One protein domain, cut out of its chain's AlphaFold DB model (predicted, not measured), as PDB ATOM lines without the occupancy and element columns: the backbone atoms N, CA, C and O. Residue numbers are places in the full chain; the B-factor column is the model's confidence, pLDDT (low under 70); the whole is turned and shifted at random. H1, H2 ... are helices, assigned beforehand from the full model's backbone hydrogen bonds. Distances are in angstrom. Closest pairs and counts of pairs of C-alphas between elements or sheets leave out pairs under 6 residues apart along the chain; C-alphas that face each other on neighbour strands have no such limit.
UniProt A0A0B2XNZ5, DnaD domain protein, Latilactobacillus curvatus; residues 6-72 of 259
ATOM      1  N   ASP A   6       9.445 -27.601  25.464       93.88
ATOM      2  CA  ASP A   6       8.564 -28.731  25.768       93.88
ATOM      3  C   ASP A   6       7.101 -28.409  25.425       93.88
ATOM      4  O   ASP A   6       6.419 -29.191  24.763       93.88
ATOM      5  N   THR A   7       6.599 -27.234  25.817       93.62
ATOM      6  CA  THR A   7       5.224 -26.835  25.462       93.62
ATOM      7  C   THR A   7       5.037 -26.618  23.964       93.62
ATOM      8  O   THR A   7       3.972 -26.934  23.433       93.62
ATOM      9  N   ARG A   8       6.060 -26.121  23.264       94.19
ATOM     10  CA  ARG A   8       6.039 -25.974  21.807       94.19
ATOM     11  C   ARG A   8       5.991 -27.327  21.115       94.19
ATOM     12  O   ARG A   8       5.188 -27.480  20.199       94.19
ATOM     13  N   PHE A   9       6.796 -28.283  21.570       95.50
ATOM     14  CA  PHE A   9       6.786 -29.658  21.086       95.50
ATOM     15  C   PHE A   9       5.409 -30.300  21.279       95.50
ATOM     16  O   PHE A   9       4.838 -30.811  20.321       95.50
ATOM     17  N   LEU A  10       4.822 -30.183  22.476       95.75
ATOM     18  CA  LEU A  10       3.487 -30.724  22.759       95.75
ATOM     19  C   LEU A  10       2.403 -30.117  21.860       95.75
ATOM     20  O   LEU A  10       1.543 -30.837  21.361       95.75
ATOM     21  N   VAL A  11       2.439 -28.801  21.630       94.94
ATOM     22  CA  VAL A  11       1.482 -28.132  20.732       94.94
ATOM     23  C   VAL A  11       1.723 -28.526  19.273       94.94
ATOM     24  O   VAL A  11       0.769 -28.685  18.518       94.94
ATOM     25  N   ALA A  12       2.979 -28.678  18.855       96.62
ATOM     26  CA  ALA A  12       3.313 -29.110  17.504       96.62
ATOM     27  C   ALA A  12       2.815 -30.538  17.230       96.62
ATOM     28  O   ALA A  12       2.235 -30.771  16.170       96.62
ATOM     29  N   ASP A  13       2.971 -31.446  18.197       96.81
ATOM     30  CA  ASP A  13       2.466 -32.822  18.137       96.81
ATOM     31  C   ASP A  13       0.927 -32.864  18.113       96.81
ATOM     32  O   ASP A  13       0.345 -33.480  17.222       96.81
ATOM     33  N   ASP A  14       0.259 -32.117  19.002       96.56
ATOM     34  CA  ASP A  14      -1.213 -32.051  19.082       96.56
ATOM     35  C   ASP A  14      -1.856 -31.498  17.797       96.56
ATOM     36  O   ASP A  14      -2.888 -31.982  17.330       96.56
ATOM     37  N   VAL A  15      -1.220 -30.499  17.178       94.69
ATOM     38  CA  VAL A  15      -1.709 -29.862  15.943       94.69
ATOM     39  C   VAL A  15      -1.192 -30.580  14.680       94.69
ATOM     40  O   VAL A  15      -1.669 -30.305  13.577       94.69
ATOM     41  N   GLY A  16      -0.242 -31.512  14.808       95.25
ATOM     42  CA  GLY A  16       0.343 -32.264  13.692       95.25
ATOM     43  C   GLY A  16       1.209 -31.413  12.755       95.25
ATOM     44  O   GLY A  16       1.142 -31.558  11.534       95.25
ATOM     45  N   THR A  17       1.997 -30.489  13.306       95.81
ATOM     46  CA  THR A  17       2.839 -29.551  12.547       95.81
ATOM     47  C   THR A  17       4.282 -29.528  13.059       95.81
ATOM     48  O   THR A  17       4.628 -30.204  14.021       95.81
ATOM     49  N   SER A  18       5.154 -28.755  12.407       96.00
ATOM     50  CA  SER A  18       6.530 -28.571  12.877       96.00
ATOM     51  C   SER A  18       6.611 -27.520  13.988       96.00
ATOM     52  O   SER A  18       5.943 -26.484  13.931       96.00
ATOM     53  N   GLU A  19       7.488 -27.735  14.966       95.31
ATOM     54  CA  GLU A  19       7.749 -26.779  16.052       95.31
ATOM     55  C   GLU A  19       8.176 -25.399  15.537       95.31
ATOM     56  O   GLU A  19       7.769 -24.370  16.082       95.31
ATOM     57  N   ALA A  20       8.953 -25.367  14.449       95.06
ATOM     58  CA  ALA A  20       9.365 -24.132  13.789       95.06
ATOM     59  C   ALA A  20       8.156 -23.340  13.263       95.06
ATOM     60  O   ALA A  20       8.084 -22.124  13.437       95.06
ATOM     61  N   SER A  21       7.166 -24.026  12.681       96.12
ATOM     62  CA  SER A  21       5.926 -23.390  12.225       96.12
ATOM     63  C   SER A  21       5.107 -22.826  13.389       96.12
ATOM     64  O   SER A  21       4.590 -21.714  13.282       96.12
ATOM     65  N   VAL A  22       5.011 -23.549  14.510       96.19
ATOM     66  CA  VAL A  22       4.320 -23.058  15.719       96.19
ATOM     67  C   VAL A  22       5.003 -21.802  16.259       96.19
ATOM     68  O   VAL A  22       4.333 -20.816  16.563       96.19
ATOM     69  N   ASP A  23       6.334 -21.802  16.327       94.50
ATOM     70  CA  ASP A  23       7.115 -20.650  16.785       94.50
ATOM     71  C   ASP A  23       6.895 -19.410  15.914       94.50
ATOM     72  O   ASP A  23       6.672 -18.313  16.429       94.50
ATOM     73  N   GLU A  24       6.900 -19.570  14.590       96.19
ATOM     74  CA  GLU A  24       6.619 -18.470  13.667       96.19
ATOM     75  C   GLU A  24       5.215 -17.889  13.860       96.19
ATOM     76  O   GLU A  24       5.040 -16.667  13.850       96.19
ATOM     77  N   VAL A  25       4.209 -18.745  14.056       96.56
ATOM     78  CA  VAL A  25       2.825 -18.312  14.298       96.56
ATOM     79  C   VAL A  25       2.720 -17.550  15.613       96.56
ATOM     80  O   VAL A  25       2.088 -16.492  15.658       96.56
ATOM     81  N   VAL A  26       3.360 -18.039  16.673       95.81
ATOM     82  CA  VAL A  26       3.362 -17.371  17.978       95.81
ATOM     83  C   VAL A  26       4.063 -16.017  17.892       95.81
ATOM     84  O   VAL A  26       3.486 -15.014  18.312       95.81
ATOM     85  N   LYS A  27       5.236 -15.940  17.253       95.44
ATOM     86  CA  LYS A  27       5.953 -14.674  17.014       95.44
ATOM     87  C   LYS A  27       5.100 -13.662  16.244       95.44
ATOM     88  O   LYS A  27       5.002 -12.505  16.651       95.44
ATOM     89  N   LYS A  28       4.422 -14.093  15.175       97.31
ATOM     90  CA  LYS A  28       3.483 -13.238  14.425       97.31
ATOM     91  C   LYS A  28       2.287 -12.814  15.276       97.31
ATOM     92  O   LYS A  28       1.855 -11.671  15.190       97.31
ATOM     93  N   SER A  29       1.768 -13.699  16.123       95.75
ATOM     94  CA  SER A  29       0.632 -13.407  17.006       95.75
ATOM     95  C   SER A  29       0.986 -12.368  18.073       95.75
ATOM     96  O   SER A  29       0.164 -11.504  18.377       95.75
ATOM     97  N   VAL A  30       2.219 -12.393  18.591       95.75
ATOM     98  CA  VAL A  30       2.759 -11.327  19.451       95.75
ATOM     99  C   VAL A  30       2.869 -10.015  18.669       95.75
ATOM    100  O   VAL A  30       2.399  -8.983  19.136       95.75
ATOM    101  N   GLN A  31       3.409 -10.049  17.444       93.44
ATOM    102  CA  GLN A  31       3.557  -8.854  16.601       93.44
ATOM    103  C   GLN A  31       2.211  -8.196  16.246       93.44
ATOM    104  O   GLN A  31       2.111  -6.972  16.212       93.44
ATOM    105  N   VAL A  32       1.179  -8.999  15.986       94.75
ATOM    106  CA  VAL A  32      -0.185  -8.536  15.675       94.75
ATOM    107  C   VAL A  32      -0.937  -8.075  16.937       94.75
ATOM    108  O   VAL A  32      -1.988  -7.448  16.832       94.75
ATOM    109  N   GLY A  33      -0.401  -8.335  18.134       91.62
ATOM    110  CA  GLY A  33      -1.000  -7.924  19.406       91.62
ATOM    111  C   GLY A  33      -2.084  -8.872  19.929       91.62
ATOM    112  O   GLY A  33      -2.881  -8.489  20.784       91.62
ATOM    113  N   ILE A  34      -2.129 -10.116  19.440       94.69
ATOM    114  CA  ILE A  34      -2.971 -11.174  20.023       94.69
ATOM    115  C   ILE A  34      -2.464 -11.528  21.429       94.69
ATOM    116  O   ILE A  34      -3.262 -11.721  22.355       94.69
ATOM    117  N   PHE A  35      -1.137 -11.568  21.581       96.12
ATOM    118  CA  PHE A  35      -0.429 -11.736  22.847       96.12
ATOM    119  C   PHE A  35       0.322 -10.453  23.217       96.12
ATOM    120  O   PHE A  35       0.754  -9.702  22.346       96.12
ATOM    121  N   ASP A  36       0.474 -10.215  24.516       94.69
ATOM    122  CA  ASP A  36       1.243  -9.102  25.057       94.69
ATOM    123  C   ASP A  36       2.744  -9.353  24.866       94.69
ATOM    124  O   ASP A  36       3.283 -10.369  25.315       94.69
ATOM    125  N   SER A  37       3.423  -8.419  24.199       94.69
ATOM    126  CA  SER A  37       4.849  -8.551  23.891       94.69
ATOM    127  C   SER A  37       5.727  -8.527  25.137       94.69
ATOM    128  O   SER A  37       6.676  -9.299  25.218       94.69
ATOM    129  N   LYS A  38       5.394  -7.717  26.148       93.19
ATOM    130  CA  LYS A  38       6.215  -7.591  27.361       93.19
ATOM    131  C   LYS A  38       6.210  -8.887  28.162       93.19
ATOM    132  O   LYS A  38       7.270  -9.367  28.560       93.19
ATOM    133  N   LEU A  39       5.032  -9.475  28.377       92.56
ATOM    134  CA  LEU A  39       4.911 -10.741  29.101       92.56
ATOM    135  C   LEU A  39       5.505 -11.919  28.327       92.56
ATOM    136  O   LEU A  39       6.065 -12.831  28.943       92.56
ATOM    137  N   TYR A  40       5.435 -11.891  26.997       94.31
ATOM    138  CA  TYR A  40       6.125 -12.875  26.177       94.31
ATOM    139  C   TYR A  40       7.647 -12.748  26.320       94.31
ATOM    140  O   TYR A  40       8.308 -13.709  26.702       94.31
ATOM    141  N   ASP A  41       8.210 -11.559  26.127       92.50
ATOM    142  CA  ASP A  41       9.663 -11.368  26.135       92.50
ATOM    143  C   ASP A  41      10.277 -11.617  27.522       92.50
ATOM    144  O   ASP A  41      11.303 -12.286  27.645       92.50
ATOM    145  N   GLN A  42       9.639 -11.123  28.588       92.00
ATOM    146  CA  GLN A  42      10.188 -11.189  29.949       92.00
ATOM    147  C   GLN A  42       9.928 -12.520  30.654       92.00
ATOM    148  O   GLN A  42      10.706 -12.938  31.519       92.00
ATOM    149  N   HIS A  43       8.799 -13.162  30.357       90.88
ATOM    150  CA  HIS A  43       8.320 -14.306  31.130       90.88
ATOM    151  C   HIS A  43       7.980 -15.523  30.280       90.88
ATOM    152  O   HIS A  43       7.727 -16.583  30.854       90.88
ATOM    153  N   GLN A  44       8.026 -15.388  28.952       93.88
ATOM    154  CA  GLN A  44       7.588 -16.403  28.005       93.88
ATOM    155  C   GLN A  44       6.174 -16.873  28.355       93.88
ATOM    156  O   GLN A  44       5.942 -18.041  28.633       93.88
ATOM    157  N   ILE A  45       5.216 -15.948  28.430       93.50
ATOM    158  CA  ILE A  45       3.810 -16.272  28.700       93.50
ATOM    159  C   ILE A  45       2.949 -15.766  27.549       93.50
ATOM    160  O   ILE A  45       2.994 -14.591  27.194       93.50
ATOM    161  N   LEU A  46       2.115 -16.652  27.005       94.44
ATOM    162  CA  LEU A  46       1.156 -16.333  25.950       94.44
ATOM    163  C   LEU A  46      -0.163 -15.846  26.548       94.44
ATOM    164  O   LEU A  46      -1.111 -16.606  26.730       94.44
ATOM    165  N   THR A  47      -0.221 -14.563  26.887       93.88
ATOM    166  CA  THR A  47      -1.430 -13.935  27.430       93.88
ATOM    167  C   THR A  47      -1.599 -12.525  26.886       93.88
ATOM    168  O   THR A  47      -0.649 -11.922  26.407       93.88
ATOM    169  N   SER A  48      -2.808 -11.982  26.974       93.88
ATOM    170  CA  SER A  48      -3.100 -10.574  26.698       93.88
ATOM    171  C   SER A  48      -4.238 -10.087  27.581       93.88
ATOM    172  O   SER A  48      -4.936 -10.895  28.202       93.88
ATOM    173  N   HIS A  49      -4.446  -8.770  27.621       92.50
ATOM    174  CA  HIS A  49      -5.519  -8.151  28.396       92.50
ATOM    175  C   HIS A  49      -6.881  -8.802  28.086       92.50
ATOM    176  O   HIS A  49      -7.543  -9.328  28.978       92.50
ATOM    177  N   GLY A  50      -7.248  -8.912  26.803       92.81
ATOM    178  CA  GLY A  50      -8.521  -9.518  26.402       92.81
ATOM    179  C   GLY A  50      -8.641 -11.014  26.724       92.81
ATOM    180  O   GLY A  50      -9.739 -11.488  27.023       92.81
ATOM    181  N   ILE A  51      -7.539 -11.777  26.683       92.81
ATOM    182  CA  ILE A  51      -7.541 -13.196  27.084       92.81
ATOM    183  C   ILE A  51      -7.829 -13.315  28.584       92.81
ATOM    184  O   ILE A  51      -8.686 -14.105  28.980       92.81
ATOM    185  N   GLN A  52      -7.168 -12.501  29.409       92.69
ATOM    186  CA  GLN A  52      -7.357 -12.516  30.860       92.69
ATOM    187  C   GLN A  52      -8.759 -12.061  31.267       92.69
ATOM    188  O   GLN A  52      -9.361 -12.672  32.151       92.69
ATOM    189  N   GLU A  53      -9.317 -11.041  30.606       90.50
ATOM    190  CA  GLU A  53     -10.695 -10.601  30.861       90.50
ATOM    191  C   GLU A  53     -11.696 -11.727  30.614       90.50
ATOM    192  O   GLU A  53     -12.566 -12.001  31.445       90.50
ATOM    193  N   ARG A  54     -11.574 -12.393  29.460       93.38
ATOM    194  CA  ARG A  54     -12.455 -13.506  29.097       93.38
ATOM    195  C   ARG A  54     -12.282 -14.681  30.048       93.38
ATOM    196  O   ARG A  54     -13.284 -15.264  30.454       93.38
ATOM    197  N   TYR A  55     -11.048 -14.983  30.450       90.88
ATOM    198  CA  TYR A  55     -10.777 -16.005  31.453       90.88
ATOM    199  C   TYR A  55     -11.476 -15.693  32.780       90.88
ATOM    200  O   TYR A  55     -12.237 -16.530  33.259       90.88
ATOM    201  N   LYS A  56     -11.308 -14.483  33.340       86.31
ATOM    202  CA  LYS A  56     -11.970 -14.096  34.602       86.31
ATOM    203  C   LYS A  56     -13.497 -14.169  34.491       86.31
ATOM    204  O   LYS A  56     -14.146 -14.651  35.416       86.31
ATOM    205  N   LYS A  57     -14.076 -13.758  33.357       86.75
ATOM    206  CA  LYS A  57     -15.525 -13.872  33.104       86.75
ATOM    207  C   LYS A  57     -15.998 -15.330  33.071       86.75
ATOM    208  O   LYS A  57     -17.000 -15.654  33.698       86.75
ATOM    209  N   ALA A  58     -15.280 -16.206  32.371       85.69
ATOM    210  CA  ALA A  58     -15.643 -17.619  32.249       85.69
ATOM    211  C   ALA A  58     -15.396 -18.416  33.543       85.69
ATOM    212  O   ALA A  58     -16.125 -19.356  33.851       85.69
ATOM    213  N   ALA A  59     -14.376 -18.038  34.310       82.44
ATOM    214  CA  ALA A  59     -13.977 -18.714  35.537       82.44
ATOM    215  C   ALA A  59     -14.668 -18.161  36.797       82.44
ATOM    216  O   ALA A  59     -14.390 -18.656  37.880       82.44
ATOM    217  N   TYR A  60     -15.595 -17.201  36.674       74.19
ATOM    218  CA  TYR A  60     -16.245 -16.517  37.805       74.19
ATOM    219  C   TYR A  60     -16.886 -17.460  38.845       74.19
ATOM    220  O   TYR A  60     -16.912 -17.143  40.028       74.19
ATOM    221  N   GLN A  61     -17.386 -18.626  38.424       71.00
ATOM    222  CA  GLN A  61     -18.017 -19.607  39.322       71.00
ATOM    223  C   GLN A  61     -17.029 -20.613  39.939       71.00
ATOM    224  O   GLN A  61     -17.434 -21.460  40.734       71.00
ATOM    225  N   LYS A  62     -15.746 -20.573  39.563       73.81
ATOM    226  CA  LYS A  62     -14.729 -21.514  40.048       73.81
ATOM    227  C   LYS A  62     -13.996 -20.918  41.246       73.81
ATOM    228  O   LYS A  62     -13.606 -19.758  41.225       73.81
ATOM    229  N   SER A  63     -13.743 -21.739  42.262       64.06
ATOM    230  CA  SER A  63     -12.986 -21.345  43.458       64.06
ATOM    231  C   SER A  63     -11.515 -21.005  43.180       64.06
ATOM    232  O   SER A  63     -10.873 -20.398  44.029       64.06
ATOM    233  N   ASP A  64     -10.989 -21.388  42.010       66.38
ATOM    234  CA  ASP A  64      -9.578 -21.251  41.624       66.38
ATOM    235  C   ASP A  64      -9.399 -20.449  40.317       66.38
ATOM    236  O   ASP A  64      -8.753 -20.866  39.359       66.38
ATOM    237  N   SER A  65     -10.058 -19.293  40.224       67.38
ATOM    238  CA  SER A  65      -9.983 -18.415  39.047       67.38
ATOM    239  C   SER A  65      -8.877 -17.356  39.139       67.38
ATOM    240  O   SER A  65      -8.911 -16.365  38.402       67.38
ATOM    241  N   SER A  66      -7.930 -17.494  40.072       75.19
ATOM    242  CA  SER A  66      -6.905 -16.472  40.294       75.19
ATOM    243  C   SER A  66      -5.835 -16.503  39.207       75.19
ATOM    244  O   SER A  66      -5.225 -17.536  38.949       75.19
ATOM    245  N   ILE A  67      -5.590 -15.348  38.591       82.12
ATOM    246  CA  ILE A  67      -4.397 -15.108  37.777       82.12
ATOM    247  C   ILE A  67      -3.294 -14.639  38.726       82.12
ATOM    248  O   ILE A  67      -3.549 -13.825  39.617       82.12
ATOM    249  N   ASP A  68      -2.080 -15.159  38.546       82.94
ATOM    250  CA  ASP A  68      -0.927 -14.739  39.336       82.94
ATOM    251  C   ASP A  68      -0.679 -13.235  39.146       82.94
ATOM    252  O   ASP A  68      -0.580 -12.744  38.018       82.94
ATOM    253  N   LYS A  69      -0.592 -12.496  40.258       81.19
ATOM    254  CA  LYS A  69      -0.569 -11.023  40.265       81.19
ATOM    255  C   LYS A  69       0.592 -10.457  39.455       81.19
ATOM    256  O   LYS A  69       0.457  -9.384  38.883       81.19
ATOM    257  N   LYS A  70       1.706 -11.191  39.374       84.00
ATOM    258  CA  LYS A  70       2.886 -10.817  38.584       84.00
ATOM    259  C   LYS A  70       2.581 -10.655  37.089       84.00
ATOM    260  O   LYS A  70       3.271  -9.913  36.400       84.00
ATOM    261  N   TYR A  71       1.568 -11.361  36.594       87.38
ATOM    262  CA  TYR A  71       1.205 -11.405  35.180       87.38
ATOM    263  C   TYR A  71      -0.196 -10.836  34.916       87.38
ATOM    264  O   TYR A  71      -0.682 -10.941  33.791       87.38
ATOM    265  N   ASP A  72      -0.866 -10.272  35.928       87.69
ATOM    266  CA  ASP A  72      -2.227  -9.740  35.811       87.69
ATOM    267  C   ASP A  72      -2.212  -8.373  35.108       87.69
ATOM    268  O   ASP A  72      -1.827  -7.355  35.676       87.69
TER     269      ASP A  72
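AT A GLANCE: This is residues 6 to 72 of the 259 residues of the protein "DnaD domain protein" of Latilactobacillus curvatus (UniProt A0A0B2XNZ5). Four helices follow one another in a loose open arch: H2, the longest, is one leg, H3 sits near the crown, and H4 makes the other leg, touching no helix. H1 meets the foot of H2 as an L, and beyond H4 the stretch from residue 59 to 72 folds back, with residues 58 to 64 sticking out. The printed part has 67 residues with four named helices, in the order H1, H2, H3, H4, and no named strand; the class is all helix. The whole is loose, with a radius of gyration of the C-alphas of 13.7 A, and only just elongated, spanning 37 by 24 by 18 A.

HOW THE PARTS SIT: H2, residues 19 to 31, touches H1, residues 6 to 15, with its residues 19 to 23 alone. The closest C-alphas, those of Ala 12 and Glu 19, are 5.2 A apart, and the lines are about perpendicular, at 80 degrees. With residues 30 to 31 alone, H2 touches H3, residues 37 to 43, only at the corner, and only just, with 3 pairs of C-alphas within 8 A. Their closest C-alphas, those of Val 30 and Ser 37, are 5.6 A apart; the two run opposite ways at a steep tilt of 56 degrees. H4, residues 49 to 58, is apart from H1, H2 and H3, and H1 is apart from H3. In H1, H2, H3 and H4 every O i to N i+4 pair is within hydrogen-bond range.

IN THESE COORDINATES: H2 measures 18.4 A from C-alpha 19 at (7.749, -26.779, 16.052) to C-alpha 31. H1 begins at C-alpha 6 (8.564, -28.731, 25.768) and is 14.3 A long; H3 is 9.9 A. H4, 14.4 A, ends at C-alpha 58 (-15.643, -17.619, 32.249).

THE WHOLE: The C-alphas farthest apart, those of Ala 20 and Gln 61, are 37.7 A apart. The printed part has no cut, and its three links between helices are tight. Mean pLDDT of the printed part is 90.4; residues 63 to 65 are under 70.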